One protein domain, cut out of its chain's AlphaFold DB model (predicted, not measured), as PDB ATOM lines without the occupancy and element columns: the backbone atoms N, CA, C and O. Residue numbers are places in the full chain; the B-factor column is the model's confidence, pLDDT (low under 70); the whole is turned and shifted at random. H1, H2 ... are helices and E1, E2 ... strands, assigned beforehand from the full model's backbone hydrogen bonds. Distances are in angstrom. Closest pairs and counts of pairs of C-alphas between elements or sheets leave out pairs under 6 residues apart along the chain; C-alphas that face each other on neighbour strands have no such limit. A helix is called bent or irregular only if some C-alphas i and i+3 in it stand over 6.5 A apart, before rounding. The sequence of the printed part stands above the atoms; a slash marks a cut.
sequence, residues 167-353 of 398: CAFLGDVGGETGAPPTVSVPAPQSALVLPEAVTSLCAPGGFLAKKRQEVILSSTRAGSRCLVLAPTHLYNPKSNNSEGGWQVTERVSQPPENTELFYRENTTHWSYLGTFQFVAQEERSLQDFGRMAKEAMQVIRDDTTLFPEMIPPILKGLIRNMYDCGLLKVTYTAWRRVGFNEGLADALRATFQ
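What this domain is: This is residues 167 to 353 of the 398 residues of an uncharacterized protein of Dichomitus squalens (UniProt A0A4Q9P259). The core is one strongly twisted sheet of seven strands that folds over at the bend of its long strand E8, bringing E2 and E7 of one wing close to E3 and E4 of the other. H4 covers E4, H5 packs on H4 with residues 319 to 324, and E4 runs on into a small head of E5, H3 and E6 at one end of the longest axis; H6, over E1 and E8, lies toward the other end. The 187 printed residues hold six named helices and nine named strands, in the order H1 E1 H2 E2 E3 E4 E5 H3 E6 E7 E8 H4 H5 E9 H6. The class is mixed, the large sheet is branched and mixed, and the whole is compact, with a radius of gyration of the C-alphas of 17.6 A and spans of 49 by 36 by 29 A.

How they stand to each other: Start at E8, residues 269 to 285, which bends by 105 degrees at residue 275. On one side of it find E1, residues 183 to 186, and E9, residues 329 to 339; on the other side find E7, residues 258 to 266. The three are antiparallel to E8, with N 185 and O 270 at 2.7 A, N 277 and O 336 at 2.8 A, and N 259 and O 276 at 2.9 A; E7 and E8 form a hairpin. E2, residues 207 to 211, is parallel to E7, with N 208 and O 260 at 2.8 A. E4, residues 225 to 231, is antiparallel to E9, with N 226 and O 335 at 2.9 A, and forms a hairpin with E3, residues 215 to 217, with N 216 and O 227 at 2.8 A. E5, residues 233 to 236, and E6, residues 245 to 248, are antiparallel, with N 234 and O 247 at 2.8 A; H3, residues 239 to 242, lies between them in the chain. H4, residues 286 to 303, is on the branched sheet at a height of 8.0 A, over E4 and slantwise to it at 47 degrees on the local plane; the closest C-alphas are those of Pro 231 and Ile 300, 6.0 A. H4 is irregular, C-alphas 288 and 291 being 9.1 A apart, with a kink of 133 degrees near residue 293. H5, residues 313 to 324, forms a helical hairpin with H4, at a shallow tilt of 25 degrees, opposite ways; the closest C-alphas are those of Arg 301 and Arg 320, 6.4 A. H6, residues 342 to 352, is on the sheet at a height of 8.8 A, along E1 at 26 degrees on the local plane; the closest C-alphas are those of Val 185 and Phe 352, 6.2 A. H2, residues 196 to 199, only just touches H6, with 3 pairs of C-alphas within 8 A, the closest Val 198 and Ala 347 at 6.2 A. H1, residues 167 to 171, only grazes the sheet. Every O i to N i+4 pair is within hydrogen-bond range in H1, H5 and H6; H4 has 5 of 14, beside 9 of 15 O i to N i+3 pairs, and H2 and H3 are too short for an i+4 pair.

Where its parts are: Find C-alpha 167 at (57.388, -93.834, 66.222), where H1 begins. E8 runs 30.4 A from C-alpha 269 at (76.007, -86.064, 86.034), E9 31.1 A, E7 25.0 A and E4 20.3 A. H5 is 16.4 A long, H4 14.0 A, and H6 15.1 A, ending at C-alpha 352, (76.087, -77.019, 91.769).

The domain as a whole: The two C-alphas farthest apart are those of Thr 177 and Asn 241, 55.7 A. The printed part has no cut, and its one long link, H1 to E1, includes residues 174 to 177, which have pLDDT under 70.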
ATOM      1  N   CYS A 167      56.393 -94.093  67.276       92.44
ATOM      2  CA  CYS A 167      57.388 -93.834  66.222       92.44
ATOM      3  C   CYS A 167      57.112 -92.522  65.474       92.44
ATOM      4  O   CYS A 167      58.045 -91.787  65.162       92.44
ATOM      5  N   ALA A 168      55.838 -92.222  65.199       92.12
ATOM      6  CA  ALA A 168      55.450 -90.984  64.531       92.12
ATOM      7  C   ALA A 168      55.660 -89.796  65.476       92.12
ATOM      8  O   ALA A 168      56.209 -88.779  65.068       92.12
ATOM      9  N   PHE A 169      55.325 -89.969  66.759       93.81
ATOM     10  CA  PHE A 169      55.591 -88.974  67.792       93.81
ATOM     11  C   PHE A 169      57.080 -88.624  67.897       93.81
ATOM     12  O   PHE A 169      57.433 -87.450  67.857       93.81
ATOM     13  N   LEU A 170      57.966 -89.621  67.987       92.69
ATOM     14  CA  LEU A 170      59.412 -89.388  68.053       92.69
ATOM     15  C   LEU A 170      59.987 -88.808  66.751       92.69
ATOM     16  O   LEU A 170      60.984 -88.088  66.809       92.69
ATOM     17  N   GLY A 171      59.386 -89.116  65.598       90.62
ATOM     18  CA  GLY A 171      59.832 -88.659  64.279       90.62
ATOM     19  C   GLY A 171      59.319 -87.279  63.853       90.62
ATOM     20  O   GLY A 171      59.886 -86.696  62.932       90.62
ATOM     21  N   ASP A 172      58.280 -86.747  64.500       86.00
ATOM     22  CA  ASP A 172      57.636 -85.486  64.121       86.00
ATOM     23  C   ASP A 172      58.627 -84.296  64.127       86.00
ATOM     24  O   ASP A 172      59.365 -84.065  65.087       86.00
ATOM     25  N   VAL A 173      58.638 -83.508  63.050       77.62
ATOM     26  CA  VAL A 173      59.590 -82.407  62.803       77.62
ATOM     27  C   VAL A 173      58.920 -81.032  62.957       77.62
ATOM     28  O   VAL A 173      59.352 -80.062  62.341       77.62
ATOM     29  N   GLY A 174      57.858 -80.900  63.755       68.06
ATOM     30  CA  GLY A 174      57.119 -79.633  63.897       68.06
ATOM     31  C   GLY A 174      57.902 -78.431  64.473       68.06
ATOM     32  O   GLY A 174      58.144 -78.366  65.671       68.06
ATOM     33  N   GLY A 175      58.266 -77.442  63.646       62.41
ATOM     34  CA  GLY A 175      58.487 -76.020  64.012       62.41
ATOM     35  C   GLY A 175      59.798 -75.570  64.687       62.41
ATOM     36  O   GLY A 175      60.412 -74.618  64.229       62.41
ATOM     37  N   GLU A 176      60.250 -76.216  65.758       60.84
ATOM     38  CA  GLU A 176      61.380 -75.718  66.577       60.84
ATOM     39  C   GLU A 176      62.777 -76.093  66.033       60.84
ATOM     40  O   GLU A 176      63.117 -77.271  65.910       60.84
ATOM     41  N   THR A 177      63.599 -75.090  65.713       56.09
ATOM     42  CA  THR A 177      64.891 -75.223  65.000       56.09
ATOM     43  C   THR A 177      66.151 -75.099  65.872       56.09
ATOM     44  O   THR A 177      67.251 -74.990  65.338       56.09
ATOM     45  N   GLY A 178      66.046 -75.156  67.201       72.31
ATOM     46  CA  GLY A 178      67.201 -75.040  68.100       72.31
ATOM     47  C   GLY A 178      67.542 -76.339  68.823       72.31
ATOM     48  O   GLY A 178      66.653 -77.001  69.354       72.31
ATOM     49  N   ALA A 179      68.835 -76.676  68.908       74.38
ATOM     50  CA  ALA A 179      69.295 -77.568  69.967       74.38
ATOM     51  C   ALA A 179      69.075 -76.843  71.301       74.38
ATOM     52  O   ALA A 179      69.509 -75.697  71.442       74.38
ATOM     53  N   PRO A 180      68.362 -77.440  72.257       74.62
ATOM     54  CA  PRO A 180      68.004 -76.706  73.438       74.62
ATOM     55  C   PRO A 180      69.182 -76.525  74.394       74.62
ATOM     56  O   PRO A 180      70.093 -77.356  74.421       74.62
ATOM     57  N   PRO A 181      69.120 -75.499  75.258       83.81
ATOM     58  CA  PRO A 181      70.029 -75.403  76.385       83.81
ATOM     59  C   PRO A 181      69.878 -76.629  77.296       83.81
ATOM     60  O   PRO A 181      68.766 -77.103  77.548       83.81
ATOM     61  N   THR A 182      71.009 -77.120  77.797       85.12
ATOM     62  CA  THR A 182      71.098 -78.183  78.805       85.12
ATOM     63  C   THR A 182      71.958 -77.707  79.967       85.12
ATOM     64  O   THR A 182      72.981 -77.050  79.758       85.12
ATOM     65  N   VAL A 183      71.565 -78.044  81.196       92.12
ATOM     66  CA  VAL A 183      72.372 -77.785  82.399       92.12
ATOM     67  C   VAL A 183      72.781 -79.107  83.019       92.12
ATOM     68  O   VAL A 183      71.926 -79.932  83.333       92.12
ATOM     69  N   SER A 184      74.085 -79.293  83.205       92.31
ATOM     70  CA  SER A 184      74.635 -80.458  83.889       92.31
ATOM     71  C   SER A 184      74.689 -80.216  85.395       92.31
ATOM     72  O   SER A 184      75.186 -79.189  85.857       92.31
ATOM     73  N   VAL A 185      74.193 -81.186  86.153       91.81
ATOM     74  CA  VAL A 185      74.127 -81.200  87.610       91.81
ATOM     75  C   VAL A 185      74.973 -82.379  88.107       91.81
ATOM     76  O   VAL A 185      74.641 -83.524  87.794       91.81
ATOM     77  N   PRO A 186      76.075 -82.152  88.840       90.19
ATOM     78  CA  PRO A 186      76.871 -83.220  89.431       90.19
ATOM     79  C   PRO A 186      76.038 -84.101  90.367       90.19
ATOM     80  O   PRO A 186      75.202 -83.634  91.137       90.19
ATOM     81  N   ALA A 187      76.294 -85.401  90.289       81.81
ATOM     82  CA  ALA A 187      75.477 -86.449  90.872       81.81
ATOM     83  C   ALA A 187      76.364 -87.520  91.516       81.81
ATOM     84  O   ALA A 187      76.638 -88.550  90.898       81.81
ATOM     85  N   PRO A 188      76.844 -87.311  92.755       76.62
ATOM     86  CA  PRO A 188      77.634 -88.333  93.438       76.62
ATOM     87  C   PRO A 188      76.805 -89.590  93.753       76.62
ATOM     88  O   PRO A 188      77.363 -90.661  93.968       76.62
ATOM     89  N   GLN A 189      75.475 -89.466  93.779       85.62
ATOM     90  CA  GLN A 189      74.546 -90.540  94.115       85.62
ATOM     91  C   GLN A 189      73.750 -91.016  92.897       85.62
ATOM     92  O   GLN A 189      73.678 -90.358  91.858       85.62
ATOM     93  N   SER A 190      73.139 -92.195  93.034       83.44
ATOM     94  CA  SER A 190      72.299 -92.783  91.990       83.44
ATOM     95  C   SER A 190      70.981 -92.042  91.779       83.44
ATOM     96  O   SER A 190      70.481 -92.055  90.656       83.44
ATOM     97  N   ALA A 191      70.448 -91.403  92.823       91.56
ATOM     98  CA  ALA A 191      69.236 -90.594  92.788       91.56
ATOM     99  C   ALA A 191      69.569 -89.096  92.700       91.56
ATOM    100  O   ALA A 191      70.558 -88.636  93.273       91.56
ATOM    101  N   LEU A 192      68.736 -88.335  91.986       93.94
ATOM    102  CA  LEU A 192      68.807 -86.876  91.972       93.94
ATOM    103  C   LEU A 192      68.154 -86.327  93.245       93.94
ATOM    104  O   LEU A 192      66.983 -86.598  93.498       93.94
ATOM    105  N   VAL A 193      68.899 -85.533  94.011       94.31
ATOM    106  CA  VAL A 193      68.390 -84.806  95.179       94.31
ATOM    107  C   VAL A 193      68.598 -83.320  94.928       94.31
ATOM    108  O   VAL A 193      69.734 -82.860  94.808       94.31
ATOM    109  N   LEU A 194      67.499 -82.576  94.817       94.94
ATOM    110  CA  LEU A 194      67.519 -81.128  94.634       94.94
ATOM    111  C   LEU A 194      67.296 -80.438  95.989       94.94
ATOM    112  O   LEU A 194      66.425 -80.871  96.743       94.94
ATOM    113  N   PRO A 195      68.041 -79.366  96.317       95.69
ATOM    114  CA  PRO A 195      67.735 -78.546  97.483       95.69
ATOM    115  C   PRO A 195      66.319 -77.973  97.415       95.69
ATOM    116  O   PRO A 195      65.778 -77.749  96.330       95.69
ATOM    117  N   GLU A 196      65.732 -77.680  98.573       97.00
ATOM    118  CA  GLU A 196      64.365 -77.148  98.669       97.00
ATOM    119  C   GLU A 196      64.186 -75.861  97.849       97.00
ATOM    120  O   GLU A 196      63.227 -75.740  97.092       97.00
ATOM    121  N   ALA A 197      65.173 -74.958  97.896       96.88
ATOM    122  CA  ALA A 197      65.168 -73.707  97.135       96.88
ATOM    123  C   ALA A 197      65.192 -73.903  95.606       96.88
ATOM    124  O   ALA A 197      64.762 -73.027  94.868       96.88
ATOM    125  N   VAL A 198      65.710 -75.038  95.127       97.19
ATOM    126  CA  VAL A 198      65.708 -75.406  93.701       97.19
ATOM    127  C   VAL A 198      64.403 -76.121  93.352       97.19
ATOM    128  O   VAL A 198      63.812 -75.878  92.304       97.19
ATOM    129  N   THR A 199      63.921 -76.980  94.249       97.38
ATOM    130  CA  THR A 199      62.670 -77.725  94.071       97.38
ATOM    131  C   THR A 199      61.464 -76.789  93.988       97.38
ATOM    132  O   THR A 199      60.577 -77.019  93.173       97.38
ATOM    133  N   SER A 200      61.454 -75.696  94.757       97.50
ATOM    134  CA  SER A 200      60.389 -74.683  94.719       97.50
ATOM    135  C   SER A 200      60.296 -73.918  93.392       97.50
ATOM    136  O   SER A 200      59.280 -73.276  93.135       97.50
ATOM    137  N   LEU A 201      61.329 -73.995  92.544       97.94
ATOM    138  CA  LEU A 201      61.339 -73.410  91.202       97.94
ATOM    139  C   LEU A 201      60.822 -74.371  90.125       97.94
ATOM    140  O   LEU A 201      60.680 -73.954  88.976       97.94
ATOM    141  N   CYS A 202      60.579 -75.644  90.453       97.94
ATOM    142  CA  CYS A 202      60.060 -76.616  89.496       97.94
ATOM    143  C   CYS A 202      58.605 -76.304  89.116       97.94
ATOM    144  O   CYS A 202      57.864 -75.670  89.869       97.94
ATOM    145  N   ALA A 203      58.175 -76.799  87.951       96.62
ATOM    146  CA  ALA A 203      56.770 -76.794  87.556       96.62
ATOM    147  C   ALA A 203      55.862 -77.409  88.651       96.62
ATOM    148  O   ALA A 203      56.334 -78.224  89.446       96.62
ATOM    149  N   PRO A 204      54.547 -77.103  88.681       95.69
ATOM    150  CA  PRO A 204      53.630 -77.635  89.698       95.69
ATOM    151  C   PRO A 204      53.623 -79.167  89.816       95.69
ATOM    152  O   PRO A 204      53.387 -79.702  90.894       95.69
ATOM    153  N   GLY A 205      53.921 -79.879  88.722       95.44
ATOM    154  CA  GLY A 205      54.097 -81.333  88.704       95.44
ATOM    155  C   GLY A 205      55.451 -81.832  89.214       95.44
ATOM    156  O   GLY A 205      55.780 -83.000  89.009       95.44
ATOM    157  N   GLY A 206      56.260 -80.961  89.815       96.94
ATOM    158  CA  GLY A 206      57.596 -81.254  90.310       96.94
ATOM    159  C   GLY A 206      58.587 -81.557  89.190       96.94
ATOM    160  O   GLY A 206      58.576 -80.931  88.126       96.94
ATOM    161  N   PHE A 207      59.454 -82.534  89.446       97.06
ATOM    162  CA  PHE A 207      60.455 -82.994  88.495       97.06
ATOM    163  C   PHE A 207      60.433 -84.516  88.333       97.06
ATOM    164  O   PHE A 207      60.114 -85.265  89.258       97.06
ATOM    165  N   LEU A 208      60.835 -84.968  87.151       96.62
ATOM    166  CA  LEU A 208      60.997 -86.363  86.785       96.62
ATOM    167  C   LEU A 208      62.476 -86.639  86.506       96.62
ATOM    168  O   LEU A 208      63.043 -86.104  85.557       96.62
ATOM    169  N   ALA A 209      63.095 -87.501  87.312       96.38
ATOM    170  CA  ALA A 209      64.479 -87.935  87.127       96.38
ATOM    171  C   ALA A 209      64.526 -89.375  86.592       96.38
ATOM    172  O   ALA A 209      63.986 -90.287  87.220       96.38
ATOM    173  N   LYS A 210      65.162 -89.587  85.433       95.50
ATOM    174  CA  LYS A 210      65.273 -90.902  84.774       95.50
ATOM    175  C   LYS A 210      66.690 -91.255  84.337       95.50
ATOM    176  O   LYS A 210      67.473 -90.391  83.947       95.50
ATOM    177  N   LYS A 211      67.060 -92.535  84.369       93.88
ATOM    178  CA  LYS A 211      68.359 -92.969  83.820       93.88
ATOM    179  C   LYS A 211      68.353 -92.788  82.301       93.88
ATOM    180  O   LYS A 211      67.306 -92.924  81.678       93.88
ATOM    181  N   ARG A 212      69.507 -92.542  81.668       92.06
ATOM    182  CA  ARG A 212      69.583 -92.417  80.197       92.06
ATOM    183  C   ARG A 212      68.955 -93.597  79.461       92.06
ATOM    184  O   ARG A 212      68.289 -93.389  78.460       92.06
ATOM    185  N   GLN A 213      69.138 -94.812  79.961       92.94
ATOM    186  CA  GLN A 213      68.581 -96.009  79.338       92.94
ATOM    187  C   GLN A 213      67.053 -96.088  79.479       92.94
ATOM    188  O   GLN A 213      66.408 -96.739  78.676       92.94
ATOM    189  N   GLU A 214      66.452 -95.416  80.459       93.88
ATOM    190  CA  GLU A 214      64.993 -95.372  80.629       93.88
ATOM    191  C   GLU A 214      64.335 -94.355  79.684       93.88
ATOM    192  O   GLU A 214      63.110 -94.309  79.600       93.88
ATOM    193  N   VAL A 215      65.123 -93.529  78.985       94.50
ATOM    194  CA  VAL A 215      64.630 -92.425  78.159       94.50
ATOM    195  C   VAL A 215      65.030 -92.627  76.701       94.50
ATOM    196  O   VAL A 215      66.206 -92.619  76.349       94.50
ATOM    197  N   ILE A 216      64.037 -92.730  75.821       94.12
ATOM    198  CA  ILE A 216      64.242 -92.678  74.372       94.12
ATOM    199  C   ILE A 216      63.994 -91.243  73.920       94.12
ATOM    200  O   ILE A 216      62.855 -90.780  73.893       94.12
ATOM    201  N   LEU A 217      65.063 -90.534  73.567       92.56
ATOM    202  CA  LEU A 217      64.983 -89.190  72.999       92.56
ATOM    203  C   LEU A 217      64.700 -89.257  71.492       92.56
ATOM    204  O   LEU A 217      65.142 -90.178  70.803       92.56
ATOM    205  N   SER A 218      63.989 -88.258  70.968       91.19
ATOM    206  CA  SER A 218      63.866 -88.064  69.520       91.19
ATOM    207  C   SER A 218      65.247 -87.874  68.881       91.19
ATOM    208  O   SER A 218      66.062 -87.088  69.360       91.19
ATOM    209  N   SER A 219      65.514 -88.589  67.785       83.62
ATOM    210  CA  SER A 219      66.764 -88.462  67.026       83.62
ATOM    211  C   SER A 219      66.750 -87.290  66.046       83.62
ATOM    212  O   SER A 219      67.807 -86.830  65.624       83.62
ATOM    213  N   THR A 220      65.565 -86.829  65.638       78.75
ATOM    214  CA  THR A 220      65.411 -85.758  64.643       78.75
ATOM    215  C   THR A 220      65.597 -84.379  65.261       78.75
ATOM    216  O   THR A 220      65.934 -83.432  64.552       78.75
ATOM    217  N   ARG A 221      65.387 -84.250  66.576       71.44
ATOM    218  CA  ARG A 221      65.483 -82.993  67.320       71.44
ATOM    219  C   ARG A 221      66.042 -83.252  68.696       71.44
ATOM    220  O   ARG A 221      65.579 -84.163  69.370       71.44
ATOM    221  N   ALA A 222      66.999 -82.431  69.111       75.25
ATOM    222  CA  ALA A 222      67.763 -82.589  70.342       75.25
ATOM    223  C   ALA A 222      66.881 -82.551  71.613       75.25
ATOM    224  O   ALA A 222      66.838 -81.561  72.324       75.25
ATOM    225  N   GLY A 223      66.157 -83.630  71.911       82.00
ATOM    226  CA  GLY A 223      65.394 -83.797  73.148       82.00
ATOM    227  C   GLY A 223      64.076 -83.019  73.250       82.00
ATOM    228  O   GLY A 223      63.598 -82.828  74.360       82.00
ATOM    229  N   SER A 224      63.449 -82.585  72.147       91.19
ATOM    230  CA  SER A 224      62.127 -81.922  72.220       91.19
ATOM    231  C   SER A 224      60.982 -82.888  72.550       91.19
ATOM    232  O   SER A 224      59.919 -82.484  73.015       91.19
ATOM    233  N   ARG A 225      61.180 -84.182  72.303       93.88
ATOM    234  CA  ARG A 225      60.240 -85.253  72.635       93.88
ATOM    235  C   ARG A 225      61.009 -86.428  73.196       93.88
ATOM    236  O   ARG A 225      62.121 -86.718  72.744       93.88
ATOM    237  N   CYS A 226      60.401 -87.119  74.146       95.38
ATOM    238  CA  CYS A 226      60.962 -88.345  74.671       95.38
ATOM    239  C   CYS A 226      59.885 -89.350  75.067       95.38
ATOM    240  O   CYS A 226      58.726 -88.995  75.295       95.38
ATOM    241  N   LEU A 227      60.287 -90.615  75.127       96.25
ATOM    242  CA  LEU A 227      59.534 -91.676  75.777       96.25
ATOM    243  C   LEU A 227      60.284 -92.084  77.034       96.25
ATOM    244  O   LEU A 227      61.484 -92.345  76.975       96.25
ATOM    245  N   VAL A 228      59.573 -92.176  78.145       96.25
ATOM    246  CA  VAL A 228      60.088 -92.749  79.386       96.25
ATOM    247  C   VAL A 228      59.536 -94.158  79.510       96.25
ATOM    248  O   VAL A 228      58.320 -94.338  79.485       96.25
ATOM    249  N   LEU A 229      60.416 -95.146  79.623       96.50
ATOM    250  CA  LEU A 229      60.057 -96.551  79.754       96.50
ATOM    251  C   LEU A 229      60.101 -96.988  81.218       96.50
ATOM    252  O   LEU A 229      60.998 -96.607  81.970       96.50
ATOM    253  N   ALA A 230      59.139 -97.817  81.611       96.31
ATOM    254  CA  ALA A 230      59.078 -98.441  82.924       96.31
ATOM    255  C   ALA A 230      58.509 -99.867  82.815       96.31
ATOM    256  O   ALA A 230      57.707-100.147  81.916       96.31
ATOM    257  N   PRO A 231      58.893-100.790  83.709       97.19
ATOM    258  CA  PRO A 231      58.242-102.092  83.783       97.19
ATOM    259  C   PRO A 231      56.759-101.939  84.175       97.19
ATOM    260  O   PRO A 231      56.399-101.037  84.928       97.19
ATOM    261  N   THR A 232      55.887-102.811  83.654       97.12
ATOM    262  CA  THR A 232      54.470-102.889  84.088       97.12
ATOM    263  C   THR A 232      54.291-103.710  85.359       97.12
ATOM    264  O   THR A 232      53.256-103.621  86.013       97.12
ATOM    265  N   HIS A 233      55.274-104.548  85.684       97.38
ATOM    266  CA  HIS A 233      55.251-105.440  86.830       97.38
ATOM    267  C   HIS A 233      56.616-105.428  87.506       97.38
ATOM    268  O   HIS A 233      57.641-105.388  86.831       97.38
ATOM    269  N   LEU A 234      56.622-105.520  88.829       97.75
ATOM    270  CA  LEU A 234      57.813-105.620  89.653       97.75
ATOM    271  C   LEU A 234      57.791-106.944  90.410       97.75
ATOM    272  O   LEU A 234      56.803-107.284  91.060       97.75
ATOM    273  N   TYR A 235      58.882-107.694  90.336       97.94
ATOM    274  CA  TYR A 235      59.088-108.883  91.142       97.94
ATOM    275  C   TYR A 235      59.664-108.498  92.506       97.94
ATOM    276  O   TYR A 235      60.720-107.863  92.613       97.94
ATOM    277  N   ASN A 236      58.975-108.920  93.560       97.56
ATOM    278  CA  ASN A 236      59.393-108.740  94.935       97.56
ATOM    279  C   ASN A 236      59.726-110.106  95.555       97.56
ATOM    280  O   ASN A 236      58.806-110.825  95.931       97.56
ATOM    281  N   PRO A 237      61.006-110.481  95.728       96.69
ATOM    282  CA  PRO A 237      61.367-111.748  96.369       96.69
ATOM    283  C   PRO A 237      60.945-111.842  97.844       96.69
ATOM    284  O   PRO A 237      60.939-112.935  98.393       96.69
ATOM    285  N   LYS A 238      60.601-110.725  98.498       96.69
ATOM    286  CA  LYS A 238      60.195-110.694  99.913       96.69
ATOM    287  C   LYS A 238      58.682-110.788 100.118       96.69
ATOM    288  O   LYS A 238      58.241-110.911 101.257       96.69
ATOM    289  N   SER A 239      57.869-110.696  99.062       96.12
ATOM    290  CA  SER A 239      56.418-110.856  99.210       96.12
ATOM    291  C   SER A 239      56.045-112.312  99.497       96.12
ATOM    292  O   SER A 239      56.854-113.212  99.275       96.12
ATOM    293  N   ASN A 240      54.817-112.537  99.981       94.38
ATOM    294  CA  ASN A 240      54.268-113.867 100.271       94.38
ATOM    295  C   ASN A 240      55.206-114.718 101.143       94.38
ATOM    296  O   ASN A 240      55.612-115.803 100.751       94.38
ATOM    297  N   ASN A 241      55.610-114.206 102.310       94.81
ATOM    298  CA  ASN A 241      56.515-114.911 103.230       94.81
ATOM    299  C   ASN A 241      57.869-115.305 102.606       94.81
ATOM    300  O   ASN A 241      58.442-116.334 102.952       94.81
ATOM    301  N   SER A 242      58.418-114.458 101.729       92.38
ATOM    302  CA  SER A 242      59.660-114.711 100.974       92.38
ATOM    303  C   SER A 242      59.571-115.815  99.912       92.38
ATOM    304  O   SER A 242      60.600-116.265  99.412       92.38
ATOM    305  N   GLU A 243      58.364-116.230  99.526       93.44
ATOM    306  CA  GLU A 243      58.150-117.076  98.340       93.44
ATOM    307  C   GLU A 243      58.210-116.266  97.038       93.44
ATOM    308  O   GLU A 243      58.301-116.816  95.940       93.44
ATOM    309  N   GLY A 244      58.203-114.939  97.161       94.56
ATOM    310  CA  GLY A 244      58.215-114.026  96.040       94.56
ATOM    311  C   GLY A 244      56.821-113.753  95.489       94.56
ATOM    312  O   GLY A 244      55.811-114.346  95.873       94.56
ATOM    313  N   GLY A 245      56.738-112.768  94.608       96.31
ATOM    314  CA  GLY A 245      55.469-112.348  94.039       96.31
ATOM    315  C   GLY A 245      55.628-111.183  93.085       96.31
ATOM    316  O   GLY A 245      56.629-110.466  93.091       96.31
ATOM    317  N   TRP A 246      54.617-111.026  92.241       97.50
ATOM    318  CA  TRP A 246      54.540-109.967  91.251       97.50
ATOM    319  C   TRP A 246      53.613-108.869  91.751       97.50
ATOM    320  O   TRP A 246      52.521-109.141  92.244       97.50
ATOM    321  N   GLN A 247      54.053-107.630  91.603       96.88
ATOM    322  CA  GLN A 247      53.273-106.437  91.885       96.88
ATOM    323  C   GLN A 247      53.075-105.691  90.573       96.88
ATOM    324  O   GLN A 247      54.035-105.492  89.832       96.88
ATOM    325  N   VAL A 248      51.845-105.294  90.264       96.31
ATOM    326  CA  VAL A 248      51.583-104.445  89.097       96.31
ATOM    327  C   VAL A 248      52.061-103.037  89.431       96.31
ATOM    328  O   VAL A 248      51.729-102.502  90.487       96.31
ATOM    329  N   THR A 249      52.859-102.441  88.551       93.62
ATOM    330  CA  THR A 249      53.273-101.047  88.686       93.62
ATOM    331  C   THR A 249      52.059-100.165  88.445       93.62
ATOM    332  O   THR A 249      51.433-100.232  87.386       93.62
ATOM    333  N   GLU A 250      51.713 -99.349  89.436       89.69
ATOM    334  CA  GLU A 250      50.562 -98.465  89.341       89.69
ATOM    335  C   GLU A 250      50.737 -97.502  88.162       89.69
ATOM    336  O   GLU A 250      51.765 -96.833  88.010       89.69
ATOM    337  N   ARG A 251      49.733 -97.458  87.281       87.25
ATOM    338  CA  ARG A 251      49.703 -96.453  86.223       87.25
ATOM    339  C   ARG A 251      49.426 -95.108  86.872       87.25
ATOM    340  O   ARG A 251      48.525 -95.000  87.697       87.25
ATOM    341  N   VAL A 252      50.153 -94.080  86.447       83.56
ATOM    342  CA  VAL A 252      49.862 -92.711  86.862       83.56
ATOM    343  C   VAL A 252      48.469 -92.350  86.343       83.56
ATOM    344  O   VAL A 252      48.283 -92.114  85.154       83.56
ATOM    345  N   SER A 253      47.472 -92.392  87.226       83.69
ATOM    346  CA  SER A 253      46.064 -92.163  86.881       83.69
ATOM    347  C   SER A 253      45.814 -90.716  86.463       83.69
ATOM    348  O   SER A 253      44.970 -90.450  85.612       83.69
ATOM    349  N   GLN A 254      46.583 -89.792  87.041       88.69
ATOM    350  CA  GLN A 254      46.570 -88.367  86.736       88.69
ATOM    351  C   GLN A 254      48.015 -87.882  86.590       88.69
ATOM    352  O   GLN A 254      48.616 -87.419  87.563       88.69
ATOM    353  N   PRO A 255      48.628 -88.061  85.410       89.94
ATOM    354  CA  PRO A 255      49.965 -87.548  85.173       89.94
ATOM    355  C   PRO A 255      49.948 -86.022  85.298       89.94
ATOM    356  O   PRO A 255      48.988 -85.388  84.850       89.94
ATOM    357  N   PRO A 256      50.979 -85.416  85.914       92.94
ATOM    358  CA  PRO A 256      51.045 -83.970  86.004       92.94
ATOM    359  C   PRO A 256      51.056 -83.374  84.600       92.94
ATOM    360  O   PRO A 256      51.717 -83.899  83.703       92.94
ATOM    361  N   GLU A 257      50.350 -82.256  84.426       92.75
ATOM    362  CA  GLU A 257      50.281 -81.589  83.128       92.75
ATOM    363  C   GLU A 257      51.681 -81.197  82.650       92.75
ATOM    364  O   GLU A 257      52.040 -81.525  81.526       92.75
ATOM    365  N   ASN A 258      52.480 -80.578  83.528       96.94
ATOM    366  CA  ASN A 258      53.852 -80.155  83.258       96.94
ATOM    367  C   ASN A 258      54.808 -80.628  84.361       96.94
ATOM    368  O   ASN A 258      54.491 -80.520  85.547       96.94
ATOM    369  N   THR A 259      55.994 -81.098  83.980       97.69
ATOM    370  CA  THR A 259      57.056 -81.536  84.899       97.69
ATOM    371  C   THR A 259      58.435 -81.155  84.366       97.69
ATOM    372  O   THR A 259      58.637 -81.071  83.153       97.69
ATOM    373  N   GLU A 260      59.396 -80.931  85.255       97.88
ATOM    374  CA  GLU A 260      60.786 -80.686  84.867       97.88
ATOM    375  C   GLU A 260      61.517 -82.010  84.642       97.88
ATOM    376  O   GLU A 260      61.593 -82.845  85.541       97.88
ATOM    377  N   LEU A 261      62.072 -82.230  83.450       97.12
ATOM    378  CA  LEU A 261      62.709 -83.502  83.118       97.12
ATOM    379  C   LEU A 261      64.225 -83.438  83.320       97.12
ATOM    380  O   LEU A 261      64.929 -82.623  82.719       97.12
ATOM    381  N   PHE A 262      64.734 -84.380  84.103       96.62
ATOM    382  CA  PHE A 262      66.152 -84.641  84.292       96.62
ATOM    383  C   PHE A 262      66.458 -86.051  83.811       96.62
ATOM    384  O   PHE A 262      65.769 -87.008  84.171       96.62
ATOM    385  N   TYR A 263      67.525 -86.205  83.036       93.75
ATOM    386  CA  TYR A 263      68.011 -87.532  82.676       93.75
ATOM    387  C   TYR A 263      69.485 -87.698  83.018       93.75
ATOM    388  O   TYR A 263      70.269 -86.754  82.955       93.75
ATOM    389  N   ARG A 264      69.869 -88.904  83.423       93.38
ATOM    390  CA  ARG A 264      71.235 -89.193  83.853       93.38
ATOM    391  C   ARG A 264      72.107 -89.536  82.656       93.38
ATOM    392  O   ARG A 264      72.098 -90.678  82.210       93.38
ATOM    393  N   GLU A 265      72.860 -88.563  82.155       89.19
ATOM    394  CA  GLU A 265      73.721 -88.725  80.979       89.19
ATOM    395  C   GLU A 265      74.859 -89.729  81.216       89.19
ATOM    396  O   GLU A 265      75.173 -90.538  80.336       89.19
ATOM    397  N   ASN A 266      75.444 -89.705  82.418       89.50
ATOM    398  CA  ASN A 266      76.511 -90.602  82.854       89.50
ATOM    399  C   ASN A 266      76.445 -90.858  84.373       89.50
ATOM    400  O   ASN A 266      75.566 -90.366  85.078       89.50
ATOM    401  N   THR A 267      77.369 -91.653  84.914       89.38
ATOM    402  CA  THR A 267      77.363 -92.004  86.344       89.38
ATOM    403  C   THR A 267      77.576 -90.809  87.272       89.38
ATOM    404  O   THR A 267      77.235 -90.915  88.445       89.38
ATOM    405  N   THR A 268      78.091 -89.685  86.781       90.75
ATOM    406  CA  THR A 268      78.501 -88.544  87.604       90.75
ATOM    407  C   THR A 268      77.661 -87.290  87.389       90.75
ATOM    408  O   THR A 268      77.816 -86.347  88.160       90.75
ATOM    409  N   HIS A 269      76.772 -87.258  86.391       94.00
ATOM    410  CA  HIS A 269      76.007 -86.064  86.034       94.00
ATOM    411  C   HIS A 269      74.569 -86.382  85.610       94.00
ATOM    412  O   HIS A 269      74.302 -87.307  84.835       94.00
ATOM    413  N   TRP A 270      73.653 -85.545  86.088       95.06
ATOM    414  CA  TRP A 270      72.302 -85.377  85.570       95.06
ATOM    415  C   TRP A 270      72.273 -84.212  84.590       95.06
ATOM    416  O   TRP A 270      72.946 -83.210  84.800       95.06
ATOM    417  N   SER A 271      71.464 -84.318  83.549       94.81
ATOM    418  CA  SER A 271      71.269 -83.270  82.556       94.81
ATOM    419  C   SER A 271      69.807 -82.830  82.594       94.81
ATOM    420  O   SER A 271      68.892 -83.637  82.414       94.81
ATOM    421  N   TYR A 272      69.594 -81.547  82.880       96.19
ATOM    422  CA  TYR A 272      68.282 -80.909  82.871       96.19
ATOM    423  C   TYR A 272      67.863 -80.600  81.431       96.19
ATOM    424  O   TYR A 272      68.585 -79.912  80.702       96.19
ATOM    425  N   LEU A 273      66.702 -81.122  81.027       94.56
ATOM    426  CA  LEU A 273      66.181 -81.046  79.662       94.56
ATOM    427  C   LEU A 273      65.080 -80.001  79.475       94.56
ATOM    428  O   LEU A 273      64.642 -79.818  78.345       94.56
ATOM    429  N   GLY A 274      64.616 -79.327  80.524       95.94
ATOM    430  CA  GLY A 274      63.511 -78.371  80.438       95.94
ATOM    431  C   GLY A 274      62.181 -78.912  80.954       95.94
ATOM    432  O   GLY A 274      62.118 -79.973  81.580       95.94
ATOM    433  N   THR A 275      61.121 -78.178  80.626       97.19
ATOM    434  CA  THR A 275      59.756 -78.444  81.083       97.19
ATOM    435  C   THR A 275      59.002 -79.244  80.030       97.19
ATOM    436  O   THR A 275      58.929 -78.845  78.862       97.19
ATOM    437  N   PHE A 276      58.438 -80.375  80.437       97.06
ATOM    438  CA  PHE A 276      57.746 -81.319  79.571       97.06
ATOM    439  C   PHE A 276      56.283 -81.459  79.957       97.06
ATOM    440  O   PHE A 276      55.948 -81.553  81.134       97.06
ATOM    441  N   GLN A 277      55.445 -81.548  78.932       96.75
ATOM    442  CA  GLN A 277      54.030 -81.840  79.031       96.75
ATOM    443  C   GLN A 277      53.769 -83.318  78.743       96.75
ATOM    444  O   GLN A 277      54.340 -83.890  77.803       96.75
ATOM    445  N   PHE A 278      52.895 -83.926  79.541       96.50
ATOM    446  CA  PHE A 278      52.415 -85.282  79.304       96.50
ATOM    447  C   PHE A 278      51.590 -85.342  78.009       96.50
ATOM    448  O   PHE A 278      50.720 -84.503  77.782       96.50
ATOM    449  N   VAL A 279      51.843 -86.340  77.159       95.31
ATOM    450  CA  VAL A 279      51.113 -86.519  75.891       95.31
ATOM    451  C   VAL A 279      50.282 -87.793  75.899       95.31
ATOM    452  O   VAL A 279      49.106 -87.765  75.550       95.31
ATOM    453  N   ALA A 280      50.896 -88.917  76.258       95.19
ATOM    454  CA  ALA A 280      50.245 -90.219  76.232       95.19
ATOM    455  C   ALA A 280      50.954 -91.211  77.152       95.19
ATOM    456  O   ALA A 280      52.143 -91.070  77.449       95.19
ATOM    457  N   GLN A 281      50.234 -92.256  77.541       95.19
ATOM    458  CA  GLN A 281      50.787 -93.416  78.221       95.19
ATOM    459  C   GLN A 281      50.106 -94.677  77.700       95.19
ATOM    460  O   GLN A 281      48.882 -94.776  77.730       95.19
ATOM    461  N   GLU A 282      50.890 -95.655  77.257       95.06
ATOM    462  CA  GLU A 282      50.371 -96.967  76.868       95.06
ATOM    463  C   GLU A 282      51.303 -98.087  77.344       95.06
ATOM    464  O   GLU A 282      52.434 -97.856  77.781       95.06
ATOM    465  N   GLU A 283      50.827 -99.325  77.227       95.50
ATOM    466  CA  GLU A 283      51.617-100.529  77.464       95.50
ATOM    467  C   GLU A 283      51.879-101.270  76.160       95.50
ATOM    468  O   GLU A 283      50.966-101.502  75.364       95.50
ATOM    469  N   ARG A 284      53.127-101.687  75.955       95.38
ATOM    470  CA  ARG A 284      53.556-102.417  74.756       95.38
ATOM    471  C   ARG A 284      54.516-103.536  75.100       95.38
ATOM    472  O   ARG A 284      55.109-103.561  76.183       95.38
ATOM    473  N   SER A 285      54.672-104.468  74.165       95.00
ATOM    474  CA  SER A 285      55.788-105.400  74.240       95.00
ATOM    475  C   SER A 285      57.078-104.616  74.034       95.00
ATOM    476  O   SER A 285      57.146-103.697  73.218       95.00
ATOM    477  N   LEU A 286      58.137-104.994  74.744       91.19
ATOM    478  CA  LEU A 286      59.441-104.361  74.568       91.19
ATOM    479  C   LEU A 286      59.986-104.546  73.136       91.19
ATOM    480  O   LEU A 286      60.754-103.718  72.651       91.19
ATOM    481  N   GLN A 287      59.548-105.601  72.442       90.62
ATOM    482  CA  GLN A 287      59.904-105.873  71.047       90.62
ATOM    483  C   GLN A 287      59.340-104.843  70.068       90.62
ATOM    484  O   GLN A 287      59.974-104.580  69.045       90.62
ATOM    485  N   ASP A 288      58.202-104.222  70.393       92.50
ATOM    486  CA  ASP A 288      57.528-103.256  69.517       92.50
ATOM    487  C   ASP A 288      58.408-102.017  69.271       92.50
ATOM    488  O   ASP A 288      58.337-101.386  68.219       92.50
ATOM    489  N   PHE A 289      59.304-101.697  70.209       91.12
ATOM    490  CA  PHE A 289      60.262-100.593  70.098       91.12
ATOM    491  C   PHE A 289      61.482-100.923  69.222       91.12
ATOM    492  O   PHE A 289      62.286-100.037  68.902       91.12
ATOM    493  N   GLY A 290      61.657-102.193  68.847       90.38
ATOM    494  CA  GLY A 290      62.751-102.673  68.011       90.38
ATOM    495  C   GLY A 290      64.126-102.239  68.521       90.38
ATOM    496  O   GLY A 290      64.501-102.460  69.672       90.38
ATOM    497  N   ARG A 291      64.912-101.602  67.645       89.81
ATOM    498  CA  ARG A 291      66.280-101.162  67.972       89.81
ATOM    499  C   ARG A 291      66.331-100.009  68.979       89.81
ATOM    500  O   ARG A 291      67.348 -99.879  69.652       89.81
ATOM    501  N   MET A 292      65.270 -99.207  69.103       86.12
ATOM    502  CA  MET A 292      65.278 -98.010  69.956       86.12
ATOM    503  C   MET A 292      65.369 -98.356  71.444       86.12
ATOM    504  O   MET A 292      65.994 -97.630  72.205       86.12
ATOM    505  N   ALA A 293      64.785 -99.484  71.855       87.19
ATOM    506  CA  ALA A 293      64.796 -99.921  73.248       87.19
ATOM    507  C   ALA A 293      65.942-100.886  73.579       87.19
ATOM    508  O   ALA A 293      65.975-101.426  74.682       87.19
ATOM    509  N   LYS A 294      66.895-101.129  72.665       87.94
ATOM    510  CA  LYS A 294      67.974-102.104  72.909       87.94
ATOM    511  C   LYS A 294      68.816-101.735  74.137       87.94
ATOM    512  O   LYS A 294      69.177-102.616  74.909       87.94
ATOM    513  N   GLU A 295      69.096-100.447  74.326       85.69
ATOM    514  CA  GLU A 295      69.822 -99.942  75.501       85.69
ATOM    515  C   GLU A 295      68.943 -99.948  76.761       85.69
ATOM    516  O   GLU A 295      69.407-100.319  77.839       85.69
ATOM    517  N   ALA A 296      67.657 -99.615  76.613       88.00
ATOM    518  CA  ALA A 296      66.676 -99.612  77.697       88.00
ATOM    519  C   ALA A 296      66.397-101.002  78.267       88.00
ATOM    520  O   ALA A 296      66.137-101.164  79.455       88.00
ATOM    521  N   MET A 297      66.468-102.018  77.413       89.19
ATOM    522  CA  MET A 297      66.059-103.379  77.715       89.19
ATOM    523  C   MET A 297      66.792-103.972  78.912       89.19
ATOM    524  O   MET A 297      66.165-104.629  79.739       89.19
ATOM    525  N   GLN A 298      68.101-103.743  79.023       90.00
ATOM    526  CA  GLN A 298      68.856-104.255  80.161       90.00
ATOM    527  C   GLN A 298      68.406-103.585  81.462       90.00
ATOM    528  O   GLN A 298      68.125-104.274  82.436       90.00
ATOM    529  N   VAL A 299      68.241-102.261  81.442       91.56
ATOM    530  CA  VAL A 299      67.833-101.493  82.622       91.56
ATOM    531  C   VAL A 299      66.416-101.835  83.058       91.56
ATOM    532  O   VAL A 299      66.201-102.081  84.235       91.56
ATOM    533  N   ILE A 300      65.469-101.968  82.127       94.56
ATOM    534  CA  ILE A 300      64.094-102.371  82.450       94.56
ATOM    535  C   ILE A 300      64.074-103.754  83.108       94.56
ATOM    536  O   ILE A 300      63.362-103.947  84.090       94.56
ATOM    537  N   ARG A 301      64.857-104.715  82.602       93.44
ATOM    538  CA  ARG A 301      64.954-106.062  83.190       93.44
ATOM    539  C   ARG A 301      65.546-106.029  84.595       93.44
ATOM    540  O   ARG A 301      65.055-106.740  85.467       93.44
ATOM    541  N   ASP A 302      66.571-105.210  84.809       91.88
ATOM    542  CA  ASP A 302      67.202-105.057  86.119       91.88
ATOM    543  C   ASP A 302      66.241-104.376  87.110       91.88
ATOM    544  O   ASP A 302      66.041-104.875  88.217       91.88
ATOM    545  N   ASP A 303      65.554-103.320  86.672       93.88
ATOM    546  CA  ASP A 303      64.584-102.559  87.467       93.88
ATOM    547  C   ASP A 303      63.250-103.299  87.664       93.88
ATOM    548  O   ASP A 303      62.460-102.930  88.530       93.88
ATOM    549  N   THR A 304      63.000-104.380  86.917       97.06
ATOM    550  CA  THR A 304      61.853-105.277  87.146       97.06
ATOM    551  C   THR A 304      61.939-105.941  88.516       97.06
ATOM    552  O   THR A 304      60.930-106.413  89.026       97.06
ATOM    553  N   THR A 305      63.117-105.998  89.145       96.81
ATOM    554  CA  THR A 305      63.268-106.623  90.458       96.81
ATOM    555  C   THR A 305      63.604-105.611  91.548       96.81
ATOM    556  O   THR A 305      64.613-104.923  91.462       96.81
ATOM    557  N   LEU A 306      62.828-105.598  92.636       94.81
ATOM    558  CA  LEU A 306      63.051-104.677  93.761       94.81
ATOM    559  C   LEU A 306      64.337-104.951  94.563       94.81
ATOM    560  O   LEU A 306      64.922-104.022  95.110       94.81
ATOM    561  N   PHE A 307      64.769-106.214  94.648       95.38
ATOM    562  CA  PHE A 307      65.956-106.642  95.407       95.38
ATOM    563  C   PHE A 307      66.845-107.532  94.521       95.38
ATOM    564  O   PHE A 307      66.832-108.760  94.665       95.38
ATOM    565  N   PRO A 308      67.545-106.957  93.525       93.88
ATOM    566  CA  PRO A 308      68.246-107.703  92.474       93.88
ATOM    567  C   PRO A 308      69.372-108.617  92.988       93.88
ATOM    568  O   PRO A 308      69.747-109.581  92.310       93.88
ATOM    569  N   GLU A 309      69.913-108.332  94.171       95.31
ATOM    570  CA  GLU A 309      70.904-109.133  94.888       95.31
ATOM    571  C   GLU A 309      70.333-110.442  95.452       95.31
ATOM    572  O   GLU A 309      71.068-111.415  95.596       95.31
ATOM    573  N   MET A 310      69.025-110.497  95.714       95.56
ATOM    574  CA  MET A 310      68.345-111.681  96.253       95.56
ATOM    575  C   MET A 310      67.853-112.641  95.165       95.56
ATOM    576  O   MET A 310      67.290-113.688  95.478       95.56
ATOM    577  N   ILE A 311      68.025-112.291  93.889       94.94
ATOM    578  CA  ILE A 311      67.481-113.062  92.770       94.94
ATOM    579  C   ILE A 311      68.519-114.037  92.226       94.94
ATOM    580  O   ILE A 311      69.530-113.599  91.661       94.94
ATOM    581  N   PRO A 312      68.253-115.353  92.289       94.88
ATOM    582  CA  PRO A 312      69.093-116.346  91.644       94.88
ATOM    583  C   PRO A 312      69.205-116.096  90.129       94.88
ATOM    584  O   PRO A 312      68.219-115.706  89.495       94.88
ATOM    585  N   PRO A 313      70.357-116.389  89.495       95.50
ATOM    586  CA  PRO A 313      70.549-116.186  88.055       95.50
ATOM    587  C   PRO A 313      69.475-116.840  87.172       95.50
ATOM    588  O   PRO A 313      69.123-116.289  86.129       95.50
ATOM    589  N   ILE A 314      68.913-117.977  87.603       96.25
ATOM    590  CA  ILE A 314      67.840-118.667  86.877       96.25
ATOM    591  C   ILE A 314      66.571-117.809  86.760       96.25
ATOM    592  O   ILE A 314      65.980-117.740  85.684       96.25
ATOM    593  N   LEU A 315      66.201-117.080  87.820       95.38
ATOM    594  CA  LEU A 315      65.056-116.170  87.796       95.38
ATOM    595  C   LEU A 315      65.347-114.934  86.939       95.38
ATOM    596  O   LEU A 315      64.477-114.515  86.185       95.38
ATOM    597  N   LYS A 316      66.579-114.403  86.952       95.44
ATOM    598  CA  LYS A 316      66.973-113.317  86.029       95.44
ATOM    599  C   LYS A 316      66.827-113.750  84.567       95.44
ATOM    600  O   LYS A 316      66.304-112.999  83.745       95.44
ATOM    601  N   GLY A 317      67.241-114.981  84.252       96.88
ATOM    602  CA  GLY A 317      67.047-115.588  82.933       96.88
ATOM    603  C   GLY A 317      65.570-115.746  82.562       96.88
ATOM    604  O   GLY A 317      65.195-115.447  81.431       96.88
ATOM    605  N   LEU A 318      64.725-116.147  83.515       97.12
ATOM    606  CA  LEU A 318      63.281-116.256  83.310       97.12
ATOM    607  C   LEU A 318      62.637-114.891  83.031       97.12
ATOM    608  O   LEU A 318      61.939-114.760  82.033       97.12
ATOM    609  N   ILE A 319      62.918-113.870  83.849       96.56
ATOM    610  CA  ILE A 319      62.408-112.498  83.658       96.56
ATOM    611  C   ILE A 319      62.804-111.973  82.276       96.56
ATOM    612  O   ILE A 319      61.974-111.433  81.543       96.56
ATOM    613  N   ARG A 320      64.064-112.190  81.882       95.81
ATOM    614  CA  ARG A 320      64.556-111.855  80.543       95.81
ATOM    615  C   ARG A 320      63.709-112.515  79.454       95.81
ATOM    616  O   ARG A 320      63.219-111.821  78.566       95.81
ATOM    617  N   ASN A 321      63.504-113.827  79.563       96.50
ATOM    618  CA  ASN A 321      62.721-114.593  78.599       96.50
ATOM    619  C   ASN A 321      61.256-114.136  78.555       96.50
ATOM    620  O   ASN A 321      60.674-114.121  77.480       96.50
ATOM    621  N   MET A 322      60.671-113.724  79.685       97.31
ATOM    622  CA  MET A 322      59.298-113.209  79.732       97.31
ATOM    623  C   MET A 322      59.133-111.903  78.942       97.31
ATOM    624  O   MET A 322      58.099-111.714  78.306       97.31
ATOM    625  N   TYR A 323      60.137-111.021  78.923       96.19
ATOM    626  CA  TYR A 323      60.148-109.883  77.993       96.19
ATOM    627  C   TYR A 323      60.357-110.335  76.541       96.19
ATOM    628  O   TYR A 323      59.686-109.841  75.635       96.19
ATOM    629  N   ASP A 324      61.246-111.305  76.317       93.56
ATOM    630  CA  ASP A 324      61.575-111.823  74.982       93.56
ATOM    631  C   ASP A 324      60.449-112.647  74.340       93.56
ATOM    632  O   ASP A 324      60.485-112.875  73.137       93.56
ATOM    633  N   CYS A 325      59.436-113.078  75.090       95.50
ATOM    634  CA  CYS A 325      58.218-113.681  74.540       95.50
ATOM    635  C   CYS A 325      56.979-112.781  74.672       95.50
ATOM    636  O   CYS A 325      55.883-113.199  74.308       95.50
ATOM    637  N   GLY A 326      57.136-111.549  75.172       94.38
ATOM    638  CA  GLY A 326      56.048-110.577  75.314       94.38
ATOM    639  C   GLY A 326      55.067-110.856  76.461       94.38
ATOM    640  O   GLY A 326      54.006-110.236  76.504       94.38
ATOM    641  N   LEU A 327      55.402-111.762  77.389       96.12
ATOM    642  CA  LEU A 327      54.619-111.996  78.609       96.12
ATOM    643  C   LEU A 327      54.685-110.792  79.554       96.12
ATOM    644  O   LEU A 327      53.662-110.387  80.103       96.12
ATOM    645  N   LEU A 328      55.873-110.205  79.726       96.94
ATOM    646  CA  LEU A 328      56.030-108.931  80.425       96.94
ATOM    647  C   LEU A 328      55.995-107.778  79.429       96.94
ATOM    648  O   LEU A 328      56.668-107.790  78.396       96.94
ATOM    649  N   LYS A 329      55.219-106.753  79.779       97.00
ATOM    650  CA  LYS A 329      55.076-105.519  79.008       97.00
ATOM    651  C   LYS A 329      55.834-104.381  79.670       97.00
ATOM    652  O   LYS A 329      56.175-104.435  80.856       97.00
ATOM    653  N   VAL A 330      56.046-103.321  78.910       96.81
ATOM    654  CA  VAL A 330      56.558-102.054  79.425       96.81
ATOM    655  C   VAL A 330      55.499-100.984  79.269       96.81
ATOM    656  O   VAL A 330      54.791-100.938  78.262       96.81
ATOM    657  N   THR A 331      55.402-100.129  80.274       96.44
ATOM    658  CA  THR A 331      54.682 -98.871  80.172       96.44
ATOM    659  C   THR A 331      55.626 -97.879  79.521       96.44
ATOM    660  O   THR A 331      56.780 -97.759  79.939       96.44
ATOM    661  N   TYR A 332      55.150 -97.156  78.515       95.81
ATOM    662  CA  TYR A 332      55.850 -95.984  78.022       95.81
ATOM    663  C   TYR A 332      54.997 -94.744  78.235       95.81
ATOM    664  O   TYR A 332      53.790 -94.758  77.999       95.81
ATOM    665  N   THR A 333      55.647 -93.668  78.660       96.75
ATOM    666  CA  THR A 333      55.031 -92.353  78.795       96.75
ATOM    667  C   THR A 333      55.682 -91.400  77.809       96.75
ATOM    668  O   THR A 333      56.895 -91.193  77.846       96.75
ATOM    669  N   ALA A 334      54.878 -90.839  76.914       96.62
ATOM    670  CA  ALA A 334      55.309 -89.859  75.937       96.62
ATOM    671  C   ALA A 334      55.253 -88.453  76.532       96.62
ATOM    672  O   ALA A 334      54.209 -88.002  77.006       96.62
ATOM    673  N   TRP A 335      56.380 -87.757  76.449       96.94
ATOM    674  CA  TRP A 335      56.553 -86.403  76.949       96.94
ATOM    675  C   TRP A 335      57.017 -85.490  75.820       96.94
ATOM    676  O   TRP A 335      57.943 -85.822  75.070       96.94
ATOM    677  N   ARG A 336      56.395 -84.317  75.706       95.44
ATOM    678  CA  ARG A 336      56.785 -83.267  74.761       95.44
ATOM    679  C   ARG A 336      57.277 -82.062  75.539       95.44
ATOM    680  O   ARG A 336      56.573 -81.565  76.408       95.44
ATOM    681  N   ARG A 337      58.457 -81.565  75.204       94.69
ATOM    682  CA  ARG A 337      58.976 -80.328  75.767       94.69
ATOM    683  C   ARG A 337      58.083 -79.161  75.352       94.69
ATOM    684  O   ARG A 337      57.755 -79.031  74.178       94.69
ATOM    685  N   VAL A 338      57.705 -78.332  76.316       94.69
ATOM    686  CA  VAL A 338      56.890 -77.123  76.106       94.69
ATOM    687  C   VAL A 338      57.634 -75.843  76.470       94.69
ATOM    688  O   VAL A 338      57.185 -74.752  76.134       94.69
ATOM    689  N   GLY A 339      58.784 -75.956  77.136       94.44
ATOM    690  CA  GLY A 339      59.578 -74.796  77.511       94.44
ATOM    691  C   GLY A 339      60.914 -75.154  78.144       94.44
ATOM    692  O   GLY A 339      61.356 -76.307  78.147       94.44
ATOM    693  N   PHE A 340      61.578 -74.127  78.658       95.12
ATOM    694  CA  PHE A 340      62.793 -74.249  79.449       95.12
ATOM    695  C   PHE A 340      62.743 -73.238  80.585       95.12
ATOM    696  O   PHE A 340      62.694 -72.034  80.346       95.12
ATOM    697  N   ASN A 341      62.724 -73.730  81.819       96.75
ATOM    698  CA  ASN A 341      62.702 -72.881  83.000       96.75
ATOM    699  C   ASN A 341      64.111 -72.325  83.277       96.75
ATOM    700  O   ASN A 341      64.939 -72.997  83.895       96.75
ATOM    701  N   GLU A 342      64.391 -71.117  82.775       96.69
ATOM    702  CA  GLU A 342      65.693 -70.446  82.932       96.69
ATOM    703  C   GLU A 342      66.018 -70.145  84.402       96.69
ATOM    704  O   GLU A 342      67.157 -70.316  84.822       96.69
ATOM    705  N   GLY A 343      65.017 -69.788  85.216       97.38
ATOM    706  CA  GLY A 343      65.217 -69.530  86.646       97.38
ATOM    707  C   GLY A 343      65.701 -70.774  87.394       97.38
ATOM    708  O   GLY A 343      66.654 -70.707  88.171       97.38
ATOM    709  N   LEU A 344      65.103 -71.932  87.100       97.56
ATOM    710  CA  LEU A 344      65.582 -73.219  87.603       97.56
ATOM    711  C   LEU A 344      66.990 -73.533  87.075       97.56
ATOM    712  O   LEU A 344      67.855 -73.948  87.843       97.56
ATOM    713  N   ALA A 345      67.244 -73.315  85.783       96.88
ATOM    714  CA  ALA A 345      68.552 -73.548  85.174       96.88
ATOM    715  C   ALA A 345      69.664 -72.719  85.841       96.88
ATOM    716  O   ALA A 345      70.733 -73.252  86.147       96.88
ATOM    717  N   ASP A 346      69.411 -71.441  86.113       96.25
ATOM    718  CA  ASP A 346      70.336 -70.548  86.808       96.25
ATOM    719  C   ASP A 346      70.547 -70.959  88.263       96.25
ATOM    720  O   ASP A 346      71.690 -71.017  88.721       96.25
ATOM    721  N   ALA A 347      69.479 -71.333  88.972       96.44
ATOM    722  CA  ALA A 347      69.580 -71.839  90.336       96.44
ATOM    723  C   ALA A 347      70.404 -73.136  90.409       96.44
ATOM    724  O   ALA A 347      71.244 -73.286  91.298       96.44
ATOM    725  N   LEU A 348      70.228 -74.050  89.447       95.88
ATOM    726  CA  LEU A 348      71.025 -75.274  89.330       95.88
ATOM    727  C   LEU A 348      72.503 -74.956  89.089       95.88
ATOM    728  O   LEU A 348      73.371 -75.511  89.763       95.88
ATOM    729  N   ARG A 349      72.808 -74.031  88.169       94.50
ATOM    730  CA  ARG A 349      74.188 -73.586  87.918       94.50
ATOM    731  C   ARG A 349      74.798 -72.963  89.173       94.50
ATOM    732  O   ARG A 349      75.909 -73.326  89.530       94.50
ATOM    733  N   ALA A 350      74.082 -72.071  89.851       94.12
ATOM    734  CA  ALA A 350      74.576 -71.394  91.049       94.12
ATOM    735  C   ALA A 350      74.814 -72.359  92.220       94.12
ATOM    736  O   ALA A 350      75.782 -72.207  92.958       94.12
ATOM    737  N   THR A 351      73.945 -73.359  92.373       93.94
ATOM    738  CA  THR A 351      74.005 -74.330  93.475       93.94
ATOM    739  C   THR A 351      75.107 -75.360  93.270       93.94
ATOM    740  O   THR A 351      75.777 -75.748  94.224       93.94
ATOM    741  N   PHE A 352      75.271 -75.840  92.036       90.31
ATOM    742  CA  PHE A 352      76.087 -77.019  91.769       90.31
ATOM    743  C   PHE A 352      77.353 -76.758  90.959       90.31
ATOM    744  O   PHE A 352      78.186 -77.662  90.843       90.31
ATOM    745  N   GLN A 353      77.545 -75.560  90.399       84.94
ATOM    746  CA  GLN A 353      78.871 -75.213  89.906       84.94
ATOM    747  C   GLN A 353      79.792 -75.018  91.107       84.94
ATOM    748  O   GLN A 353      79.412 -74.332  92.060       84.94
TER     749      GLN A 353